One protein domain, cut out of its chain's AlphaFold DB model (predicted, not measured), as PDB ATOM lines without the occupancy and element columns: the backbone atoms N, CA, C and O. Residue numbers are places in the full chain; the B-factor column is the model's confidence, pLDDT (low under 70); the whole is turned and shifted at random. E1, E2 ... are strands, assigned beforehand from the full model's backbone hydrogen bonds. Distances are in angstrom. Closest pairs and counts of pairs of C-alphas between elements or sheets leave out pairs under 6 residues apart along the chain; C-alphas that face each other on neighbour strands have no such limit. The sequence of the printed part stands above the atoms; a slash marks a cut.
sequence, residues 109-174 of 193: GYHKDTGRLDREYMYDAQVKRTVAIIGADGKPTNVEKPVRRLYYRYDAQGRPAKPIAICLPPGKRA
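Overview. This is residues 109 to 174 of the 193 residues of an uncharacterized protein of Verrucomicrobiales bacterium (UniProt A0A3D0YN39). A sheet of three long strands, E1, E4 and E5, makes one arm of an open V, and the smaller two-stranded hairpin of E2 and E3 makes the other, set off at the end of the sheet where E1 ends and E4 begins. Residues 109 to 110 fold back to pair with residues 117 to 119 of E1. The printed part has 66 residues, with no named helix and five named strands in the order E1 E2 E3 E4 E5, which hold 33 of them; the class is all strand. Both sheets are antiparallel, in the orders E1 - E4 - E5 and E2 - E3. The whole is loose, with a radius of gyration of the C-alphas of 15.3 A and spans of 42 by 31 by 22 A.

Along the chain. E1, residues 117 to 124, runs 21.3 A from C-alpha 117 at (-2.746, -47.014, 39.814). E2, residues 130 to 134, and E3, residues 140 to 144, each run 12.8 A. E4, residues 148 to 154, runs 20.0 A. E5, residues 160 to 167, runs 20.6 A and ends at C-alpha 167 at (8.998, -33.027, 35.450).

Arrangement. E1, an edge strand, is antiparallel to the inner strand E4 at 174 degrees, with N 120 and O 150 2.9 A apart, within hydrogen-bond range. E2 and E3 form a hairpin at 145 degrees, with N 141 and O 133 at 2.8 A. The closest C-alphas of E1 and E3 are those of Tyr 123 and Glu 144, 7.9 A apart. E2 is apart from E1, E4 and E5, and E3 from E4 and E5. E4 and the edge strand E5 form a hairpin at 162 degrees, with N 166 and O 149 at 2.8 A.

Size, cuts and confidence. The two C-alphas farthest apart, those of Lys 139 and Gln 157, are 43.5 A from each other. The printed part has no cut, and the four links between named strands are tight. The mean pLDDT of the printed part is 88.0; residues 169 to 174 are under 70.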
ATOM      1  N   GLY A 109      -2.730 -41.830  43.300       95.50
ATOM      2  CA  GLY A 109      -4.111 -41.795  42.834       95.50
ATOM      3  C   GLY A 109      -4.448 -43.034  42.015       95.50
ATOM      4  O   GLY A 109      -3.643 -43.489  41.206       95.50
ATOM      5  N   TYR A 110      -5.650 -43.562  42.226       95.50
ATOM      6  CA  TYR A 110      -6.138 -44.769  41.566       95.50
ATOM      7  C   TYR A 110      -7.415 -44.444  40.815       95.50
ATOM      8  O   TYR A 110      -8.204 -43.607  41.265       95.50
ATOM      9  N   HIS A 111      -7.622 -45.127  39.699       93.00
ATOM     10  CA  HIS A 111      -8.866 -45.056  38.957       93.00
ATOM     11  C   HIS A 111     -10.022 -45.553  39.829       93.00
ATOM     12  O   HIS A 111      -9.884 -46.574  40.508       93.00
ATOM     13  N   LYS A 112     -11.155 -44.842  39.817       90.50
ATOM     14  CA  LYS A 112     -12.307 -45.172  40.671       90.50
ATOM     15  C   LYS A 112     -12.901 -46.534  40.316       90.50
ATOM     16  O   LYS A 112     -13.073 -47.353  41.208       90.50
ATOM     17  N   ASP A 113     -13.103 -46.779  39.022       90.12
ATOM     18  CA  ASP A 113     -13.793 -47.991  38.560       90.12
ATOM     19  C   ASP A 113     -12.871 -49.216  38.506       90.12
ATOM     20  O   ASP A 113     -13.176 -50.258  39.070       90.12
ATOM     21  N   THR A 114     -11.694 -49.097  37.878       89.69
ATOM     22  CA  THR A 114     -10.779 -50.239  37.700       89.69
ATOM     23  C   THR A 114      -9.865 -50.499  38.899       89.69
ATOM     24  O   THR A 114      -9.188 -51.525  38.944       89.69
ATOM     25  N   GLY A 115      -9.758 -49.558  39.844       90.81
ATOM     26  CA  GLY A 115      -8.866 -49.663  41.001       90.81
ATOM     27  C   GLY A 115      -7.367 -49.642  40.675       90.81
ATOM     28  O   GLY A 115      -6.557 -49.800  41.590       90.81
ATOM     29  N   ARG A 116      -6.983 -49.439  39.407       91.56
ATOM     30  CA  ARG A 116      -5.587 -49.407  38.944       91.56
ATOM     31  C   ARG A 116      -4.882 -48.123  39.361       91.56
ATOM     32  O   ARG A 116      -5.523 -47.082  39.504       91.56
ATOM     33  N   LEU A 117      -3.563 -48.197  39.551       94.19
ATOM     34  CA  LEU A 117      -2.746 -47.014  39.814       94.19
ATOM     35  C   LEU A 117      -2.788 -46.115  38.579       94.19
ATOM     36  O   LEU A 117      -2.424 -46.537  37.495       94.19
ATOM     37  N   ASP A 118      -3.251 -44.889  38.748       94.81
ATOM     38  CA  ASP A 118      -3.498 -43.963  37.644       94.81
ATOM     39  C   ASP A 118      -2.450 -42.848  37.633       94.81
ATOM     40  O   ASP A 118      -1.891 -42.489  36.596       94.81
ATOM     41  N   ARG A 119      -2.108 -42.328  38.816       95.06
ATOM     42  CA  ARG A 119      -1.207 -41.182  38.930       95.06
ATOM     43  C   ARG A 119      -0.368 -41.189  40.194       95.06
ATOM     44  O   ARG A 119      -0.828 -41.595  41.257       95.06
ATOM     45  N   GLU A 120       0.826 -40.625  40.083       96.56
ATOM     46  CA  GLU A 120       1.649 -40.223  41.219       96.56
ATOM     47  C   GLU A 120       1.972 -38.743  41.134       96.56
ATOM     48  O   GLU A 120       2.446 -38.256  40.105       96.56
ATOM     49  N   TYR A 121       1.772 -38.033  42.237       96.25
ATOM     50  CA  TYR A 121       2.157 -36.636  42.363       96.25
ATOM     51  C   TYR A 121       3.204 -36.495  43.455       96.25
ATOM     52  O   TYR A 121       2.959 -36.838  44.606       96.25
ATOM     53  N   MET A 122       4.372 -35.982  43.084       95.56
ATOM     54  CA  MET A 122       5.469 -35.694  44.000       95.56
ATOM     55  C   MET A 122       5.517 -34.200  44.277       95.56
ATOM     56  O   MET A 122       5.569 -33.401  43.346       95.56
ATOM     57  N   TYR A 123       5.536 -33.835  45.545       94.44
ATOM     58  CA  TYR A 123       5.564 -32.479  46.064       94.44
ATOM     59  C   TYR A 123       6.869 -32.264  46.811       94.44
ATOM     60  O   TYR A 123       7.334 -33.156  47.523       94.44
ATOM     61  N   ASP A 124       7.429 -31.076  46.657       92.75
ATOM     62  CA  ASP A 124       8.548 -30.624  47.468       92.75
ATOM     63  C   ASP A 124       8.064 -30.435  48.914       92.75
ATOM     64  O   ASP A 124       6.989 -29.876  49.162       92.75
ATOM     65  N   ALA A 125       8.785 -31.003  49.876       93.38
ATOM     66  CA  ALA A 125       8.414 -30.893  51.281       93.38
ATOM     67  C   ALA A 125       8.968 -29.624  51.939       93.38
ATOM     68  O   ALA A 125       8.388 -29.177  52.927       93.38
ATOM     69  N   GLN A 126      10.037 -29.051  51.382       90.50
ATOM     70  CA  GLN A 126      10.727 -27.878  51.915       90.50
ATOM     71  C   GLN A 126      10.148 -26.592  51.322       90.50
ATOM     72  O   GLN A 126       9.853 -25.644  52.046       90.50
ATOM     73  N   VAL A 127       9.906 -26.573  50.007       88.88
ATOM     74  CA  VAL A 127       9.433 -25.389  49.278       88.88
ATOM     75  C   VAL A 127       8.107 -25.680  48.577       88.88
ATOM     76  O   VAL A 127       8.059 -26.176  47.450       88.88
ATOM     77  N   LYS A 128       6.997 -25.320  49.228       88.44
ATOM     78  CA  LYS A 128       5.652 -25.496  48.663       88.44
ATOM     79  C   LYS A 128       5.456 -24.600  47.442       88.44
ATOM     80  O   LYS A 128       5.387 -23.379  47.555       88.44
ATOM     81  N   ARG A 129       5.278 -25.211  46.272       85.94
ATOM     82  CA  ARG A 129       4.891 -24.493  45.051       85.94
ATOM     83  C   ARG A 129       3.383 -24.388  45.012       85.94
ATOM     84  O   ARG A 129       2.714 -25.413  44.938       85.94
ATOM     85  N   THR A 130       2.841 -23.182  45.056       89.50
ATOM     86  CA  THR A 130       1.394 -22.962  45.008       89.50
ATOM     87  C   THR A 130       1.013 -22.179  43.762       89.50
ATOM     88  O   THR A 130       1.822 -21.446  43.196       89.50
ATOM     89  N   VAL A 131      -0.214 -22.380  43.296       85.62
ATOM     90  CA  VAL A 131      -0.849 -21.510  42.307       85.62
ATOM     91  C   VAL A 131      -2.206 -21.091  42.849       85.62
ATOM     92  O   VAL A 131      -2.911 -21.916  43.438       85.62
ATOM     93  N   ALA A 132      -2.568 -19.833  42.637       88.31
ATOM     94  CA  ALA A 132      -3.912 -19.362  42.918       88.31
ATOM     95  C   ALA A 132      -4.871 -19.936  41.866       88.31
ATOM     96  O   ALA A 132      -4.661 -19.776  40.664       88.31
ATOM     97  N   ILE A 133      -5.909 -20.631  42.319       87.12
ATOM     98  CA  ILE A 133      -7.026 -21.084  41.491       87.12
ATOM     99  C   ILE A 133      -8.265 -20.339  41.971       87.12
ATOM    100  O   ILE A 133      -8.521 -20.296  43.172       87.12
ATOM    101  N   ILE A 134      -9.018 -19.748  41.046       88.56
ATOM    102  CA  ILE A 134     -10.293 -19.101  41.358       88.56
ATOM    103  C   ILE A 134     -11.339 -20.206  41.523       88.56
ATOM    104  O   ILE A 134     -11.571 -20.984  40.595       88.56
ATOM    105  N   GLY A 135     -11.901 -20.322  42.727       82.50
ATOM    106  CA  GLY A 135     -12.977 -21.263  43.022       82.50
ATOM    107  C   GLY A 135     -14.298 -20.859  42.367       82.50
ATOM    108  O   GLY A 135     -14.442 -19.757  41.841       82.50
ATOM    109  N   ALA A 136     -15.292 -21.748  42.427       83.50
ATOM    110  CA  ALA A 136     -16.651 -21.442  41.962       83.50
ATOM    111  C   ALA A 136     -17.301 -20.278  42.741       83.50
ATOM    112  O   ALA A 136     -18.217 -19.633  42.247       83.50
ATOM    113  N   ASP A 137     -16.796 -19.996  43.941       88.50
ATOM    114  CA  ASP A 137     -17.157 -18.874  44.807       88.50
ATOM    115  C   ASP A 137     -16.438 -17.557  44.446       88.50
ATOM    116  O   ASP A 137     -16.576 -16.561  45.156       88.50
ATOM    117  N   GLY A 138     -15.639 -17.545  43.373       87.81
ATOM    118  CA  GLY A 138     -14.870 -16.384  42.926       87.81
ATOM    119  C   GLY A 138     -13.643 -16.067  43.784       87.81
ATOM    120  O   GLY A 138     -12.947 -15.091  43.505       87.81
ATOM    121  N   LYS A 139     -13.333 -16.869  44.814       88.00
ATOM    122  CA  LYS A 139     -12.220 -16.595  45.732       88.00
ATOM    123  C   LYS A 139     -10.943 -17.320  45.300       88.00
ATOM    124  O   LYS A 139     -10.990 -18.499  44.934       88.00
ATOM    125  N   PRO A 140      -9.774 -16.653  45.351       87.06
ATOM    126  CA  PRO A 140      -8.508 -17.302  45.053       87.06
ATOM    127  C   PRO A 140      -8.133 -18.269  46.181       87.06
ATOM    128  O   PRO A 140      -7.959 -17.875  47.332       87.06
ATOM    129  N   THR A 141      -7.961 -19.541  45.836       89.12
ATOM    130  CA  THR A 141      -7.434 -20.574  46.732       89.12
ATOM    131  C   THR A 141      -6.046 -20.988  46.263       89.12
ATOM    132  O   THR A 141      -5.854 -21.369  45.107       89.12
ATOM    133  N   ASN A 142      -5.068 -20.947  47.167       89.44
ATOM    134  CA  ASN A 142      -3.718 -21.421  46.880       89.44
ATOM    135  C   ASN A 142      -3.679 -22.947  46.906       89.44
ATOM    136  O   ASN A 142      -3.823 -23.572  47.956       89.44
ATOM    137  N   VAL A 143      -3.447 -23.551  45.743       89.94
ATOM    138  CA  VAL A 143      -3.357 -25.003  45.588       89.94
ATOM    139  C   VAL A 143      -1.914 -25.401  45.330       89.94
ATOM    140  O   VAL A 143      -1.266 -24.901  44.409       89.94
ATOM    141  N   GLU A 144      -1.412 -26.335  46.136       92.00
ATOM    142  CA  GLU A 144      -0.067 -26.874  45.973       92.00
ATOM    143  C   GLU A 144       0.066 -27.666  44.659       92.00
ATOM    144  O   GLU A 144      -0.772 -28.506  44.315       92.00
ATOM    145  N   LYS A 145       1.143 -27.417  43.912       90.75
ATOM    146  CA  LYS A 145       1.469 -28.089  42.656       90.75
ATOM    147  C   LYS A 145       2.625 -29.068  42.851       90.75
ATOM    148  O   LYS A 145       3.634 -28.722  43.462       90.75
ATOM    149  N   PRO A 146       2.516 -30.276  42.276       92.44
ATOM    150  CA  PRO A 146       3.599 -31.241  42.340       92.44
ATOM    151  C   PRO A 146       4.771 -30.811  41.453       92.44
ATOM    152  O   PRO A 146       4.570 -30.250  40.376       92.44
ATOM    153  N   VAL A 147       5.988 -31.132  41.886       90.50
ATOM    154  CA  VAL A 147       7.242 -30.943  41.140       90.50
ATOM    155  C   VAL A 147       7.459 -32.020  40.078       90.50
ATOM    156  O   VAL A 147       8.170 -31.802  39.098       90.50
ATOM    157  N   ARG A 148       6.812 -33.179  40.242       90.56
ATOM    158  CA  ARG A 148       6.796 -34.266  39.259       90.56
ATOM    159  C   ARG A 148       5.442 -34.963  39.268       90.56
ATOM    160  O   ARG A 148       4.864 -35.188  40.332       90.56
ATOM    161  N   ARG A 149       4.958 -35.326  38.084       93.81
ATOM    162  CA  ARG A 149       3.741 -36.122  37.890       93.81
ATOM    163  C   ARG A 149       4.077 -37.350  37.065       93.81
ATOM    164  O   ARG A 149       4.730 -37.212  36.035       93.81
ATOM    165  N   LEU A 150       3.635 -38.521  37.502       93.56
ATOM    166  CA  LEU A 150       3.635 -39.725  36.676       93.56
ATOM    167  C   LEU A 150       2.192 -40.092  36.375       93.56
ATOM    168  O   LEU A 150       1.367 -40.126  37.285       93.56
ATOM    169  N   TYR A 151       1.915 -40.378  35.109       94.56
ATOM    170  CA  TYR A 151       0.642 -40.922  34.657       94.56
ATOM    171  C   TYR A 151       0.871 -42.333  34.147       94.56
ATOM    172  O   TYR A 151       1.628 -42.548  33.194       94.56
ATOM    173  N   TYR A 152       0.230 -43.287  34.804       93.38
ATOM    174  CA  TYR A 152       0.263 -44.685  34.418       93.38
ATOM    175  C   TYR A 152      -0.791 -44.926  33.349       93.38
ATOM    176  O   TYR A 152      -1.895 -44.390  33.400       93.38
ATOM    177  N   ARG A 153      -0.423 -45.708  32.341       92.19
ATOM    178  CA  ARG A 153      -1.307 -46.044  31.228       92.19
ATOM    179  C   ARG A 153      -1.381 -47.546  31.104       92.19
ATOM    180  O   ARG A 153      -0.420 -48.244  31.419       92.19
ATOM    181  N   TYR A 154      -2.515 -48.007  30.613       92.56
ATOM    182  CA  TYR A 154      -2.777 -49.413  30.382       92.56
ATOM    183  C   TYR A 154      -3.321 -49.568  28.968       92.56
ATOM    184  O   TYR A 154      -4.019 -48.677  28.481       92.56
ATOM    185  N   ASP A 155      -2.962 -50.658  28.301       90.75
ATOM    186  CA  ASP A 155      -3.571 -51.005  27.017       90.75
ATOM    187  C   ASP A 155      -5.011 -51.518  27.202       90.75
ATOM    188  O   ASP A 155      -5.521 -51.614  28.325       90.75
ATOM    189  N   ALA A 156      -5.681 -51.843  26.094       89.75
ATOM    190  CA  ALA A 156      -7.056 -52.343  26.109       89.75
ATOM    191  C   ALA A 156      -7.205 -53.655  26.905       89.75
ATOM    192  O   ALA A 156      -8.249 -53.905  27.499       89.75
ATOM    193  N   GLN A 157      -6.148 -54.468  26.967       91.06
ATOM    194  CA  GLN A 157      -6.082 -55.709  27.741       91.06
ATOM    195  C   GLN A 157      -5.733 -55.458  29.217       91.06
ATOM    196  O   GLN A 157      -5.730 -56.378  30.033       91.06
ATOM    197  N   GLY A 158      -5.444 -54.211  29.588       87.31
ATOM    198  CA  GLY A 158      -5.102 -53.815  30.942       87.31
ATOM    199  C   GLY A 158      -3.654 -54.047  31.344       87.31
ATOM    200  O   GLY A 158      -3.335 -53.940  32.529       87.31
ATOM    201  N   ARG A 159      -2.771 -54.332  30.388       90.50
ATOM    202  CA  ARG A 159      -1.337 -54.470  30.635       90.50
ATOM    203  C   ARG A 159      -0.708 -53.087  30.812       90.50
ATOM    204  O   ARG A 159      -1.087 -52.149  30.105       90.50
ATOM    205  N   PRO A 160       0.240 -52.931  31.750       89.44
ATOM    206  CA  PRO A 160       0.877 -51.647  32.003       89.44
ATOM    207  C   PRO A 160       1.717 -51.207  30.799       89.44
ATOM    208  O   PRO A 160       2.625 -51.908  30.358       89.44
ATOM    209  N   ALA A 161       1.436 -50.011  30.293       89.81
ATOM    210  CA  ALA A 161       2.257 -49.317  29.313       89.81
ATOM    211  C   ALA A 161       3.289 -48.420  30.012       89.81
ATOM    212  O   ALA A 161       3.183 -48.114  31.204       89.81
ATOM    213  N   LYS A 162       4.286 -47.942  29.254       88.25
ATOM    214  CA  LYS A 162       5.282 -47.001  29.785       88.25
ATOM    215  C   LYS A 162       4.582 -45.739  30.331       88.25
ATOM    216  O   LYS A 162       3.824 -45.100  29.577       88.25
ATOM    217  N   PRO A 163       4.822 -45.370  31.606       89.50
ATOM    218  CA  PRO A 163       4.207 -44.197  32.206       89.50
ATOM    219  C   PRO A 163       4.736 -42.914  31.559       89.50
ATOM    220  O   PRO A 163       5.857 -42.868  31.050       89.50
ATOM    221  N   ILE A 164       3.928 -41.859  31.597       90.19
ATOM    222  CA  ILE A 164       4.341 -40.515  31.184       90.19
ATOM    223  C   ILE A 164       4.868 -39.792  32.417       90.19
ATOM    224  O   ILE A 164       4.123 -39.591  33.376       90.19
ATOM    225  N   ALA A 165       6.133 -39.378  32.383       88.81
ATOM    226  CA  ALA A 165       6.728 -38.541  33.416       88.81
ATOM    227  C   ALA A 165       6.711 -37.072  32.979       88.81
ATOM    228  O   ALA A 165       7.266 -36.715  31.943       88.81
ATOM    229  N   ILE A 166       6.095 -36.216  33.791       86.88
ATOM    230  CA  ILE A 166       6.127 -34.763  33.636       86.88
ATOM    231  C   ILE A 166       6.938 -34.196  34.796       86.88
ATOM    232  O   ILE A 166       6.483 -34.197  35.943       86.88
ATOM    233  N   CYS A 167       8.138 -33.714  34.496       83.19
ATOM    234  CA  CYS A 167       8.998 -33.027  35.450       83.19
ATOM    235  C   CYS A 167       8.830 -31.519  35.277       83.19
ATOM    236  O   CYS A 167       8.928 -31.006  34.165       83.19
ATOM    237  N   LEU A 168       8.577 -30.814  36.376       77.69
ATOM    238  CA  LEU A 168       8.385 -29.368  36.394       77.69
ATOM    239  C   LEU A 168       9.560 -28.744  37.157       77.69
ATOM    240  O   LEU A 168       9.434 -28.487  38.356       77.69
ATOM    241  N   PRO A 169      10.737 -28.567  36.534       69.62
ATOM    242  CA  PRO A 169      11.854 -27.908  37.199       69.62
ATOM    243  C   PRO A 169      11.498 -26.444  37.516       69.62
ATOM    244  O   PRO A 169      10.778 -25.795  36.756       69.62
ATOM    245  N   PRO A 170      11.942 -25.925  38.670       69.12
ATOM    246  CA  PRO A 170      11.616 -24.570  39.094       69.12
ATOM    247  C   PRO A 170      12.284 -23.537  38.185       69.12
ATOM    248  O   PRO A 170      13.439 -23.699  37.796       69.12
ATOM    249  N   GLY A 171      11.557 -22.461  37.876       65.50
ATOM    250  CA  GLY A 171      12.114 -21.263  37.245       65.50
ATOM    251  C   GLY A 171      12.549 -21.401  35.788       65.50
ATOM    252  O   GLY A 171      13.048 -20.424  35.247       65.50
ATOM    253  N   LYS A 172      12.361 -22.566  35.152       66.62
ATOM    254  CA  LYS A 172      12.692 -22.762  33.738       66.62
ATOM    255  C   LYS A 172      11.488 -23.201  32.929       66.62
ATOM    256  O   LYS A 172      10.774 -24.128  33.322       66.62
ATOM    257  N   ARG A 173      11.268 -22.554  31.787       61.97
ATOM    258  CA  ARG A 173      10.245 -22.990  30.827       61.97
ATOM    259  C   ARG A 173      10.737 -24.192  30.017       61.97
ATOM    260  O   ARG A 173      11.937 -24.442  29.924       61.97
ATOM    261  N   ALA A 174       9.816 -24.947  29.419       60.59
ATOM    262  CA  ALA A 174      10.170 -26.100  28.587       60.59
ATOM    263  C   ALA A 174      11.102 -25.696  27.428       60.59
ATOM    264  O   ALA A 174      12.053 -26.405  27.120       60.59
TER     265      ALA A 174